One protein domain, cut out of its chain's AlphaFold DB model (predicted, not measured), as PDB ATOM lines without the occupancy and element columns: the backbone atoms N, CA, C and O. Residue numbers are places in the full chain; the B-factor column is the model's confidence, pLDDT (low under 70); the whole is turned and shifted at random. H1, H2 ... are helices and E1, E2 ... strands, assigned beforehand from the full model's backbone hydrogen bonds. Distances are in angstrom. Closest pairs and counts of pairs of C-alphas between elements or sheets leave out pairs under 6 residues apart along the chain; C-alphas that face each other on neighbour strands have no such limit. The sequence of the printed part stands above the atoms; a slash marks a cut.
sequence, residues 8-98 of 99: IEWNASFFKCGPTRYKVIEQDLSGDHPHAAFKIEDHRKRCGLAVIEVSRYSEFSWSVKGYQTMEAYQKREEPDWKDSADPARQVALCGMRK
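This is residues 8 to 98 of the 99 residues of an uncharacterized protein of Ralstonia pickettii (strain 12J) (UniProt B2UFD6). One antiparallel sheet of six strands, twisted and curled like part of a barrel, stays open between its edge strands E1 and E6. The sharp bend in E2 turns E1 and the first part of E2 over the hollow side of the curl, while the short helix H1 packs on the outside of the curl and H2 lies farther out. The printed part has 91 residues, with named elements in the order E1 E2 E3 E4 E5 H1 H2 E6; the sheet's order is E1 - E2 - E3 - E4 - E5 - E6, and the class is mostly strand. The whole is compact, with a radius of gyration of the C-alphas of 12.9 A and spans of 33 by 32 by 25 A.

E1, residues 8 to 11, begins at C-alpha 8, (46.364, 43.120, -3.099). E2, residues 16 to 28, is the longest strand by residues, 26.2 A from first to last C-alpha, and bends by 90 degrees at residue 19. E3, residues 35 to 40, is 16.5 A long. E4, residues 51 to 58, is 21.8 A long and begins at C-alpha 51, (41.005, 39.564, -11.791). E5, residues 61 to 67, is 19.9 A long. H1 is residues 70 to 74 and H2 residues 79 to 82. E6, residues 91 to 97, is 19.3 A long and ends at C-alpha 97, (60.679, 46.475, -13.021).

E1 to E5 form a meander, each strand the antiparallel neighbour of the one before. E4 and E5 are a hairpin at 158 degrees between directions, with N 63 and O 55 2.7 A apart. E5 and E6 are antiparallel at 160 degrees, with N 62 and O 96 2.8 A apart. E3 and E4 are a hairpin at 161 degrees, with N 36 and O 54 2.8 A apart. E2 pairs in a staggered way: its residues 22 to 28 with E3, where N 23 and O 39 are 2.8 A apart, and its residues 16 to 20 with E1, where N 17 and O 10 are 2.8 A apart. E1 and E6 are apart. H1 is on the sheet at a height of 8.3 A, only just over E5, with 3 of its 5 C-alphas falling on E5 and 2 on E4; the closest C-alphas of H1 and E5 are those of Tyr 73 and Tyr 67, 6.0 A apart. H2 is not on the sheet, and it is close to H1 but not clearly touching it, the C-alphas of Ala 72 and Trp 81 being 7.2 A apart. In H1 the O i to N i+4 pair is within hydrogen-bond range; H2 is too short for such a pair.

The C-alphas farthest apart, those of Gly 31 and Lys 45, are 36.1 A apart. The printed part has no cut, and no link is long. The mean pLDDT of the printed part is 84.0, and residues 43 to 46, 82 and 98 are under 70.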
ATOM      1  N   ILE A   8      45.624  42.564  -1.965       86.12
ATOM      2  CA  ILE A   8      46.364  43.120  -3.099       86.12
ATOM      3  C   ILE A   8      46.017  44.598  -3.215       86.12
ATOM      4  O   ILE A   8      44.868  45.000  -3.014       86.12
ATOM      5  N   GLU A   9      47.039  45.379  -3.538       87.75
ATOM      6  CA  GLU A   9      46.959  46.794  -3.866       87.75
ATOM      7  C   GLU A   9      47.592  47.014  -5.232       87.75
ATOM      8  O   GLU A   9      48.609  46.402  -5.559       87.75
ATOM      9  N   TRP A  10      47.004  47.902  -6.027       85.06
ATOM     10  CA  TRP A  10      47.584  48.310  -7.301       85.06
ATOM     11  C   TRP A  10      47.346  49.797  -7.521       85.06
ATOM     12  O   TRP A  10      46.214  50.259  -7.661       85.06
ATOM     13  N   ASN A  11      48.435  50.558  -7.520       83.50
ATOM     14  CA  ASN A  11      48.433  51.999  -7.703       83.50
ATOM     15  C   ASN A  11      49.027  52.325  -9.077       83.50
ATOM     16  O   ASN A  11      50.245  52.399  -9.229       83.50
ATOM     17  N   ALA A  12      48.168  52.449 -10.087       73.94
ATOM     18  CA  ALA A  12      48.562  52.855 -11.429       73.94
ATOM     19  C   ALA A  12      48.270  54.346 -11.645       73.94
ATOM     20  O   ALA A  12      47.463  54.953 -10.940       73.94
ATOM     21  N   SER A  13      48.878  54.936 -12.676       73.69
ATOM     22  CA  SER A  13      48.726  56.368 -12.976       73.69
ATOM     23  C   SER A  13      47.270  56.805 -13.183       73.69
ATOM     24  O   SER A  13      46.927  57.940 -12.869       73.69
ATOM     25  N   PHE A  14      46.408  55.910 -13.682       70.06
ATOM     26  CA  PHE A  14      45.019  56.223 -14.047       70.06
ATOM     27  C   PHE A  14      43.966  55.435 -13.258       70.06
ATOM     28  O   PHE A  14      42.775  55.670 -13.435       70.06
ATOM     29  N   PHE A  15      44.373  54.517 -12.374       70.88
ATOM     30  CA  PHE A  15      43.442  53.827 -11.482       70.88
ATOM     31  C   PHE A  15      44.126  53.414 -10.176       70.88
ATOM     32  O   PHE A  15      45.318  53.106 -10.145       70.88
ATOM     33  N   LYS A  16      43.352  53.385  -9.088       77.69
ATOM     34  CA  LYS A  16      43.835  52.989  -7.763       77.69
ATOM     35  C   LYS A  16      42.962  51.892  -7.181       77.69
ATOM     36  O   LYS A  16      41.799  52.114  -6.864       77.69
ATOM     37  N   CYS A  17      43.561  50.730  -6.980       80.44
ATOM     38  CA  CYS A  17      43.011  49.624  -6.221       80.44
ATOM     39  C   CYS A  17      43.625  49.654  -4.816       80.44
ATOM     40  O   CYS A  17      44.781  49.276  -4.636       80.44
ATOM     41  N   GLY A  18      42.873  50.159  -3.833       81.50
ATOM     42  CA  GLY A  18      43.271  50.061  -2.422       81.50
ATOM     43  C   GLY A  18      43.248  48.609  -1.918       81.50
ATOM     44  O   GLY A  18      42.793  47.730  -2.654       81.50
ATOM     45  N   PRO A  19      43.681  48.349  -0.669       86.12
ATOM     46  CA  PRO A  19      43.844  46.989  -0.162       86.12
ATOM     47  C   PRO A  19      42.539  46.215  -0.243       86.12
ATOM     48  O   PRO A  19      41.551  46.560   0.411       86.12
ATOM     49  N   THR A  20      42.542  45.163  -1.058       86.00
ATOM     50  CA  THR A  20      41.354  44.351  -1.301       86.00
ATOM     51  C   THR A  20      41.669  42.872  -1.167       86.00
ATOM     52  O   THR A  20      42.758  42.419  -1.521       86.00
ATOM     53  N   ARG A  21      40.711  42.106  -0.646       88.50
ATOM     54  CA  ARG A  21      40.876  40.660  -0.490       88.50
ATOM     55  C   ARG A  21      40.825  39.960  -1.835       88.50
ATOM     56  O   ARG A  21      40.068  40.352  -2.729       88.50
ATOM     57  N   TYR A  22      41.596  38.889  -1.939       89.62
ATOM     58  CA  TYR A  22      41.659  38.083  -3.141       89.62
ATOM     59  C   TYR A  22      41.617  36.587  -2.835       89.62
ATOM     60  O   TYR A  22      41.971  36.136  -1.744       89.62
ATOM     61  N   LYS A  23      41.236  35.813  -3.850       91.75
ATOM     62  CA  LYS A  23      41.459  34.368  -3.919       91.75
ATOM     63  C   LYS A  23      42.433  34.064  -5.045       91.75
ATOM     64  O   LYS A  23      42.286  34.601  -6.138       91.75
ATOM     65  N   VAL A  24      43.399  33.191  -4.788       93.06
ATOM     66  CA  VAL A  24      44.253  32.640  -5.846       93.06
ATOM     67  C   VAL A  24      43.387  31.736  -6.722       93.06
ATOM     68  O   VAL A  24      42.681  30.876  -6.193       93.06
ATOM     69  N   ILE A  25      43.399  31.970  -8.032       95.25
ATOM     70  CA  ILE A  25      42.659  31.157  -9.014       95.25
ATOM     71  C   ILE A  25      43.587  30.417  -9.978       95.25
ATOM     72  O   ILE A  25      43.199  29.383 -10.506       95.25
ATOM     73  N   GLU A  26      44.806  30.915 -10.163       93.88
ATOM     74  CA  GLU A  26      45.864  30.288 -10.952       93.88
ATOM     75  C   GLU A  26      47.194  30.641 -10.278       93.88
ATOM     76  O   GLU A  26      47.365  31.774  -9.817       93.88
ATOM     77  N   GLN A  27      48.110  29.685 -10.143       93.81
ATOM     78  CA  GLN A  27      49.434  29.937  -9.583       93.81
ATOM     79  C   GLN A  27      50.405  28.851 -10.032       93.81
ATOM     80  O   GLN A  27      50.287  27.701  -9.613       93.81
ATOM     81  N   ASP A  28      51.410  29.256 -10.795       92.31
ATOM     82  CA  ASP A  28      52.631  28.493 -10.996       92.31
ATOM     83  C   ASP A  28      53.815  29.438 -10.831       92.31
ATOM     84  O   ASP A  28      54.105  30.269 -11.686       92.31
ATOM     85  N   LEU A  29      54.487  29.346  -9.689       87.19
ATOM     86  CA  LEU A  29      55.686  30.141  -9.422       87.19
ATOM     87  C   LEU A  29      56.972  29.395  -9.800       87.19
ATOM     88  O   LEU A  29      58.065  29.881  -9.508       87.19
ATOM     89  N   SER A  30      56.843  28.217 -10.408       84.25
ATOM     90  CA  SER A  30      57.958  27.350 -10.772       84.25
ATOM     91  C   SER A  30      58.352  27.572 -12.236       84.25
ATOM     92  O   SER A  30      57.544  27.967 -13.071       84.25
ATOM     93  N   GLY A  31      59.615  27.299 -12.565       78.69
ATOM     94  CA  GLY A  31      60.104  27.330 -13.946       78.69
ATOM     95  C   GLY A  31      60.390  28.728 -14.509       78.69
ATOM     96  O   GLY A  31      60.602  29.697 -13.778       78.69
ATOM     97  N   ASP A  32      60.445  28.811 -15.841       78.56
ATOM     98  CA  ASP A  32      60.950  29.991 -16.556       78.56
ATOM     99  C   ASP A  32      59.912  31.105 -16.761       78.56
ATOM    100  O   ASP A  32      60.270  32.246 -17.066       78.56
ATOM    101  N   HIS A  33      58.631  30.820 -16.544       84.06
ATOM    102  CA  HIS A  33      57.547  31.787 -16.726       84.06
ATOM    103  C   HIS A  33      56.603  31.763 -15.521       84.06
ATOM    104  O   HIS A  33      55.450  31.347 -15.652       84.06
ATOM    105  N   PRO A  34      57.078  32.188 -14.334       91.25
ATOM    106  CA  PRO A  34      56.231  32.221 -13.157       91.25
ATOM    107  C   PRO A  34      55.040  33.150 -13.402       91.25
ATOM    108  O   PRO A  34      55.198  34.277 -13.893       91.25
ATOM    109  N   HIS A  35      53.853  32.666 -13.054       93.12
ATOM    110  CA  HIS A  35      52.588  33.361 -13.205       93.12
ATOM    111  C   HIS A  35      51.657  33.096 -12.018       93.12
ATOM    112  O   HIS A  35      51.705  32.059 -11.354       93.12
ATOM    113  N   ALA A  36      50.778  34.050 -11.749       94.56
ATOM    114  CA  ALA A  36      49.684  33.891 -10.809       94.56
ATOM    115  C   ALA A  36      48.512  34.783 -11.211       94.56
ATOM    116  O   ALA A  36      48.705  35.886 -11.721       94.56
ATOM    117  N   ALA A  37      47.297  34.333 -10.926       95.25
ATOM    118  CA  ALA A  37      46.087  35.115 -11.090       95.25
ATOM    119  C   ALA A  37      45.257  35.116  -9.807       95.25
ATOM    120  O   ALA A  37      45.071  34.101  -9.125       95.25
ATOM    121  N   PHE A  38      44.728  36.293  -9.494       93.38
ATOM    122  CA  PHE A  38      44.044  36.596  -8.250       93.38
ATOM    123  C   PHE A  38      42.659  37.156  -8.550       93.38
ATOM    124  O   PHE A  38      42.523  38.210  -9.173       93.38
ATOM    125  N   LYS A  39      41.617  36.472  -8.081       93.00
ATOM    126  CA  LYS A  39      40.237  36.953  -8.143       93.00
ATOM    127  C   LYS A  39      39.961  37.893  -6.980       93.00
ATOM    128  O   LYS A  39      40.081  37.495  -5.824       93.00
ATOM    129  N   ILE A  40      39.517  39.101  -7.292       90.25
ATOM    130  CA  ILE A  40      39.147  40.130  -6.325       90.25
ATOM    131  C   ILE A  40      37.778  39.805  -5.722       90.25
ATOM    132  O   ILE A  40      36.791  39.635  -6.442       90.25
ATOM    133  N   GLU A  41      37.703  39.703  -4.393       85.38
ATOM    134  CA  GLU A  41      36.446  39.377  -3.706       85.38
ATOM    135  C   GLU A  41      35.487  40.581  -3.667       85.38
ATOM    136  O   GLU A  41      34.288  40.416  -3.900       85.38
ATOM    137  N   ASP A  42      36.006  41.797  -3.455       74.81
ATOM    138  CA  ASP A  42      35.216  43.031  -3.320       74.81
ATOM    139  C   ASP A  42      35.369  43.963  -4.540       74.81
ATOM    140  O   ASP A  42      35.881  45.084  -4.474       74.81
ATOM    141  N   HIS A  43      34.954  43.465  -5.708       65.56
ATOM    142  CA  HIS A  43      35.115  44.154  -6.997       65.56
ATOM    143  C   HIS A  43      34.277  45.444  -7.136       65.56
ATOM    144  O   HIS A  43      34.553  46.263  -8.013       65.56
ATOM    145  N   ARG A  44      33.243  45.658  -6.302       60.94
ATOM    146  CA  ARG A  44      32.113  46.544  -6.655       60.94
ATOM    147  C   ARG A  44      32.249  48.034  -6.352       60.94
ATOM    148  O   ARG A  44      31.338  48.762  -6.737       60.94
ATOM    149  N   LYS A  45      33.305  48.539  -5.697       57.91
ATOM    150  CA  LYS A  45      33.353  49.993  -5.384       57.91
ATOM    151  C   LYS A  45      34.689  50.723  -5.500       57.91
ATOM    152  O   LYS A  45      34.668  51.946  -5.462       57.91
ATOM    153  N   ARG A  46      35.834  50.041  -5.603       62.84
ATOM    154  CA  ARG A  46      37.141  50.735  -5.528       62.84
ATOM    155  C   ARG A  46      38.117  50.399  -6.647       62.84
ATOM    156  O   ARG A  46      38.810  51.288  -7.107       62.84
ATOM    157  N   CYS A  47      38.165  49.142  -7.076       71.75
ATOM    158  CA  CYS A  47      39.201  48.663  -7.989       71.75
ATOM    159  C   CYS A  47      38.740  48.602  -9.453       71.75
ATOM    160  O   CYS A  47      39.555  48.767 -10.350       71.75
ATOM    161  N   GLY A  48      37.453  48.319  -9.705       81.19
ATOM    162  CA  GLY A  48      36.917  48.076 -11.055       81.19
ATOM    163  C   GLY A  48      37.418  46.785 -11.721       81.19
ATOM    164  O   GLY A  48      36.921  46.416 -12.778       81.19
ATOM    165  N   LEU A  49      38.369  46.084 -11.096       87.12
ATOM    166  CA  LEU A  49      38.946  44.833 -11.569       87.12
ATOM    167  C   LEU A  49      38.336  43.639 -10.829       87.12
ATOM    168  O   LEU A  49      38.187  43.654  -9.605       87.12
ATOM    169  N   ALA A  50      38.031  42.588 -11.583       90.75
ATOM    170  CA  ALA A  50      37.623  41.286 -11.071       90.75
ATOM    171  C   ALA A  50      38.810  40.325 -10.925       90.75
ATOM    172  O   ALA A  50      38.800  39.490 -10.020       90.75
ATOM    173  N   VAL A  51      39.818  40.431 -11.798       92.38
ATOM    174  CA  VAL A  51      41.005  39.564 -11.791       92.38
ATOM    175  C   VAL A  51      42.264  40.392 -12.014       92.38
ATOM    176  O   VAL A  51      42.276  41.286 -12.859       92.38
ATOM    177  N   ILE A  52      43.321  40.072 -11.271       92.00
ATOM    178  CA  ILE A  52      44.678  40.569 -11.502       92.00
ATOM    179  C   ILE A  52      45.560  39.370 -11.846       92.00
ATOM    180  O   ILE A  52      45.650  38.435 -11.057       92.00
ATOM    181  N   GLU A  53      46.190  39.400 -13.013       94.12
ATOM    182  CA  GLU A  53      47.201  38.440 -13.457       94.12
ATOM    183  C   GLU A  53      48.584  39.081 -13.325       94.12
ATOM    184  O   GLU A  53      48.780  40.241 -13.690       94.12
ATOM    185  N   VAL A  54      49.542  38.320 -12.809       92.75
ATOM    186  CA  VAL A  54      50.946  38.703 -12.704       92.75
ATOM    187  C   VAL A  54      51.775  37.611 -13.358       92.75
ATOM    188  O   VAL A  54      51.636  36.444 -13.006       92.75
ATOM    189  N   SER A  55      52.642  37.975 -14.294       93.44
ATOM    190  CA  SER A  55      53.533  37.031 -14.971       93.44
ATOM    191  C   SER A  55      54.900  37.644 -15.224       93.44
ATOM    192  O   SER A  55      55.037  38.861 -15.364       93.44
ATOM    193  N   ARG A  56      55.948  36.822 -15.256       89.88
ATOM    194  CA  ARG A  56      57.287  37.306 -15.605       89.88
ATOM    195  C   ARG A  56      57.349  37.627 -17.098       89.88
ATOM    196  O   ARG A  56      57.106  36.756 -17.926       89.88
ATOM    197  N   TYR A  57      57.685  38.873 -17.426       84.56
ATOM    198  CA  TYR A  57      57.873  39.325 -18.808       84.56
ATOM    199  C   TYR A  57      59.330  39.171 -19.258       84.56
ATOM    200  O   TYR A  57      59.604  38.806 -20.396       84.56
ATOM    201  N   SER A  58      60.277  39.426 -18.353       84.69
ATOM    202  CA  SER A  58      61.704  39.168 -18.561       84.69
ATOM    203  C   SER A  58      62.390  38.864 -17.230       84.69
ATOM    204  O   SER A  58      61.774  38.961 -16.171       84.69
ATOM    205  N   GLU A  59      63.683  38.542 -17.250       83.62
ATOM    206  CA  GLU A  59      64.480  38.325 -16.032       83.62
ATOM    207  C   GLU A  59      64.350  39.474 -15.009       83.62
ATOM    208  O   GLU A  59      64.316  39.245 -13.797       83.62
ATOM    209  N   PHE A  60      64.194  40.703 -15.505       84.31
ATOM    210  CA  PHE A  60      64.159  41.926 -14.703       84.31
ATOM    211  C   PHE A  60      62.784  42.596 -14.666       84.31
ATOM    212  O   PHE A  60      62.652  43.691 -14.116       84.31
ATOM    213  N   SER A  61      61.751  42.000 -15.270       86.44
ATOM    214  CA  SER A  61      60.439  42.642 -15.337       86.44
ATOM    215  C   SER A  61      59.264  41.681 -15.253       86.44
ATOM    216  O   SER A  61      59.296  40.542 -15.719       86.44
ATOM    217  N   TRP A  62      58.193  42.195 -14.667       89.12
ATOM    218  CA  TRP A  62      56.913  41.535 -14.508       89.12
ATOM    219  C   TRP A  62      55.846  42.297 -15.283       89.12
ATOM    220  O   TRP A  62      55.859  43.526 -15.348       89.12
ATOM    221  N   SER A  63      54.910  41.559 -15.855       90.38
ATOM    222  CA  SER A  63      53.681  42.066 -16.439       90.38
ATOM    223  C   SER A  63      52.559  41.917 -15.422       90.38
ATOM    224  O   SER A  63      52.385  40.844 -14.843       90.38
ATOM    225  N   VAL A  64      51.804  42.989 -15.206       90.69
ATOM    226  CA  VAL A  64      50.580  42.983 -14.406       90.69
ATOM    227  C   VAL A  64      49.421  43.352 -15.316       90.69
ATOM    228  O   VAL A  64      49.412  44.434 -15.911       90.69
ATOM    229  N   LYS A  65      48.444  42.451 -15.422       91.81
ATOM    230  CA  LYS A  65      47.212  42.651 -16.184       91.81
ATOM    231  C   LYS A  65      46.001  42.679 -15.262       91.81
ATOM    232  O   LYS A  65      45.873  41.852 -14.365       91.81
ATOM    233  N   GLY A  66      45.094  43.616 -15.502       90.69
ATOM    234  CA  GLY A  66      43.831  43.764 -14.789       90.69
ATOM    235  C   GLY A  66      42.649  43.542 -15.716       90.69
ATOM    236  O   GLY A  66      42.531  44.219 -16.734       90.69
ATOM    237  N   TYR A  67      41.749  42.646 -15.324       90.25
ATOM    238  CA  TYR A  67      40.531  42.321 -16.064       90.25
ATOM    239  C   TYR A  67      39.303  42.816 -15.304       90.25
ATOM    240  O   TYR A  67      39.171  42.562 -14.105       90.25
ATOM    241  N   GLN A  68      38.375  43.478 -15.999       88.06
ATOM    242  CA  GLN A  68      37.132  43.981 -15.396       88.06
ATOM    243  C   GLN A  68      36.145  42.862 -15.034       88.06
ATOM    244  O   GLN A  68      35.352  43.005 -14.104       88.06
ATOM    245  N   THR A  69      36.202  41.724 -15.734       88.44
ATOM    246  CA  THR A  69      35.309  40.578 -15.519       88.44
ATOM    247  C   THR A  69      36.082  39.260 -15.486       88.44
ATOM    248  O   THR A  69      37.195  39.150 -15.996       88.44
ATOM    249  N   MET A  70      35.475  38.234 -14.880       91.06
ATOM    250  CA  MET A  70      36.024  36.873 -14.893       91.06
ATOM    251  C   MET A  70      36.059  36.294 -16.315       91.06
ATOM    252  O   MET A  70      37.000  35.595 -16.676       91.06
ATOM    253  N   GLU A  71      35.052  36.616 -17.128       90.81
ATOM    254  CA  GLU A  71      34.972  36.184 -18.524       90.81
ATOM    255  C   GLU A  71      36.131  36.747 -19.353       90.81
ATOM    256  O   GLU A  71      36.766  35.998 -20.090       90.81
ATOM    257  N   ALA A  72      36.473  38.029 -19.173       89.69
ATOM    258  CA  ALA A  72      37.594  38.646 -19.878       89.69
ATOM    259  C   ALA A  72      38.935  37.957 -19.581       89.69
ATOM    260  O   ALA A  72      39.772  37.837 -20.469       89.69
ATOM    261  N   TYR A  73      39.127  37.456 -18.359       92.25
ATOM    262  CA  TYR A  73      40.302  36.648 -18.030       92.25
ATOM    263  C   TYR A  73      40.245  35.242 -18.644       92.25
ATOM    264  O   TYR A  73      41.253  34.740 -19.141       92.25
ATOM    265  N   GLN A  74      39.085  34.582 -18.619       93.19
ATOM    266  CA  GLN A  74      38.944  33.229 -19.174       93.19
ATOM    267  C   GLN A  74      39.174  33.203 -20.688       93.19
ATOM    268  O   GLN A  74      39.808  32.281 -21.187       93.19
ATOM    269  N   LYS A  75      38.728  34.247 -21.391       91.00
ATOM    270  CA  LYS A  75      38.858  34.399 -22.845       91.00
ATOM    271  C   LYS A  75      40.108  35.170 -23.275       91.00
ATOM    272  O   LYS A  75      40.207  35.581 -24.423       91.00
ATOM    273  N   ARG A  76      41.074  35.388 -22.375       89.69
ATOM    274  CA  ARG A  76      42.246  36.256 -22.625       89.69
ATOM    275  C   ARG A  76      43.111  35.843 -23.822       89.69
ATOM    276  O   ARG A  76      43.777  36.696 -24.398       89.69
ATOM    277  N   GLU A  77      43.091  34.562 -24.181       88.44
ATOM    278  CA  GLU A  77      43.834  34.006 -25.319       88.44
ATOM    279  C   GLU A  77      42.995  33.933 -26.610       88.44
ATOM    280  O   GLU A  77      43.516  33.581 -27.667       88.44
ATOM    281  N   GLU A  78      41.702  34.270 -26.557       88.94
ATOM    282  CA  GLU A  78      40.846  34.305 -27.741       88.94
ATOM    283  C   GLU A  78      41.128  35.589 -28.555       88.94
ATOM    284  O   GLU A  78      41.065  36.690 -27.991       88.94
ATOM    285  N   PRO A  79      41.401  35.494 -29.873       78.75
ATOM    286  CA  PRO A  79      41.732  36.654 -30.712       78.75
ATOM    287  C   PRO A  79      40.667  37.758 -30.665       78.75
ATOM    288  O   PRO A  79      40.983  38.932 -30.478       78.75
ATOM    289  N   ASP A  80      39.391  37.368 -30.716       78.62
ATOM    290  CA  ASP A  80      38.244  38.285 -30.691       78.62
ATOM    291  C   ASP A  80      38.082  39.033 -29.355       78.62
ATOM    292  O   ASP A  80      37.334  40.012 -29.266       78.62
ATOM    293  N   TRP A  81      38.752  38.564 -28.298       76.19
ATOM    294  CA  TRP A  81      38.742  39.191 -26.978       76.19
ATOM    295  C   TRP A  81      39.956  40.086 -26.765       76.19
ATOM    296  O   TRP A  81      39.809  41.212 -26.290       76.19
ATOM    297  N   LYS A  82      41.137  39.598 -27.153       69.06
ATOM    298  CA  LYS A  82      42.409  40.309 -27.006       69.06
ATOM    299  C   LYS A  82      42.444  41.623 -27.788       69.06
ATOM    300  O   LYS A  82      42.950  42.613 -27.265       69.06
ATOM    301  N   ASP A  83      41.864  41.635 -28.989       75.69
ATOM    302  CA  ASP A  83      41.877  42.790 -29.897       75.69
ATOM    303  C   ASP A  83      40.539  43.559 -29.910       75.69
ATOM    304  O   ASP A  83      40.277  44.383 -30.790       75.69
ATOM    305  N   SER A  84      39.658  43.300 -28.935       76.31
ATOM    306  CA  SER A  84      38.322  43.897 -28.907       76.31
ATOM    307  C   SER A  84      38.335  45.386 -28.550       76.31
ATOM    308  O   SER A  84      38.968  45.810 -27.585       76.31
ATOM    309  N   ALA A  85      37.539  46.180 -29.270       78.25
ATOM    310  CA  ALA A  85      37.297  47.589 -28.948       78.25
ATOM    311  C   ALA A  85      36.260  47.797 -27.823       78.25
ATOM    312  O   ALA A  85      36.058  48.930 -27.382       78.25
ATOM    313  N   ASP A  86      35.583  46.734 -27.373       80.56
ATOM    314  CA  ASP A  86      34.579  46.792 -26.306       80.56
ATOM    315  C   ASP A  86      35.234  47.199 -24.966       80.56
ATOM    316  O   ASP A  86      36.100  46.473 -24.466       80.56
ATOM    317  N   PRO A  87      34.819  48.319 -24.340       74.12
ATOM    318  CA  PRO A  87      35.367  48.771 -23.060       74.12
ATOM    319  C   PRO A  87      35.307  47.724 -21.942       74.12
ATOM    320  O   PRO A  87      36.201  47.694 -21.098       74.12
ATOM    321  N   ALA A  88      34.300  46.842 -21.946       72.94
ATOM    322  CA  ALA A  88      34.158  45.778 -20.945       72.94
ATOM    323  C   ALA A  88      35.212  44.664 -21.089       72.94
ATOM    324  O   ALA A  88      35.386  43.836 -20.188       72.94
ATOM    325  N   ARG A  89      35.903  44.628 -22.233       80.69
ATOM    326  CA  ARG A  89      36.947  43.653 -22.575       80.69
ATOM    327  C   ARG A  89      38.347  44.260 -22.525       80.69
ATOM    328  O   ARG A  89      39.323  43.535 -22.691       80.69
ATOM    329  N   GLN A  90      38.457  45.561 -22.246       78.25
ATOM    330  CA  GLN A  90      39.746  46.223 -22.087       78.25
ATOM    331  C   GLN A  90      40.515  45.669 -20.884       78.25
ATOM    332  O   GLN A  90      39.964  45.439 -19.803       78.25
ATOM    333  N   VAL A  91      41.822  45.505 -21.082       83.88
ATOM    334  CA  VAL A  91      42.755  45.002 -20.074       83.88
ATOM    335  C   VAL A  91      43.659  46.142 -19.626       83.88
ATOM    336  O   VAL A  91      44.347  46.763 -20.436       83.88
ATOM    337  N   ALA A  92      43.684  46.412 -18.322       82.62
ATOM    338  CA  ALA A  92      44.669  47.322 -17.752       82.62
ATOM    339  C   ALA A  92      46.034  46.626 -17.754       82.62
ATOM    340  O   ALA A  92      46.151  45.541 -17.194       82.62
ATOM    341  N   LEU A  93      47.063  47.226 -18.355       83.62
ATOM    342  CA  LEU A  93      48.408  46.647 -18.429       83.62
ATOM    343  C   LEU A  93      49.423  47.580 -17.765       83.62
ATOM    344  O   LEU A  93      49.471  48.772 -18.067       83.62
ATOM    345  N   CYS A  94      50.262  47.034 -16.886       80.75
ATOM    346  CA  CYS A  94      51.388  47.752 -16.299       80.75
ATOM    347  C   CYS A  94      52.612  46.836 -16.200       80.75
ATOM    348  O   CYS A  94      52.515  45.702 -15.737       80.75
ATOM    349  N   GLY A  95      53.769  47.331 -16.641       78.56
ATOM    350  CA  GLY A  95      55.049  46.659 -16.438       78.56
ATOM    351  C   GLY A  95      55.667  47.079 -15.107       78.56
ATOM    352  O   GLY A  95      55.804  48.273 -14.846       78.56
ATOM    353  N   MET A  96      56.076  46.114 -14.290       80.56
ATOM    354  CA  MET A  96      56.866  46.349 -13.083       80.56
ATOM    355  C   MET A  96      58.312  45.949 -13.347       80.56
ATOM    356  O   MET A  96      58.583  44.846 -13.821       80.56
ATOM    357  N   ARG A  97      59.258  46.831 -13.030       74.94
ATOM    358  CA  ARG A  97      60.679  46.475 -13.021       74.94
ATOM    359  C   ARG A  97      61.047  45.934 -11.650       74.94
ATOM    360  O   ARG A  97      60.549  46.420 -10.639       74.94
ATOM    361  N   LYS A  98      61.904  44.922 -11.637       65.69
ATOM    362  CA  LYS A  98      62.591  44.484 -10.430       65.69
ATOM    363  C   LYS A  98      63.655  45.542 -10.121       65.69
ATOM    364  O   LYS A  98      64.507  45.777 -10.977       65.69
TER     365      LYS A  98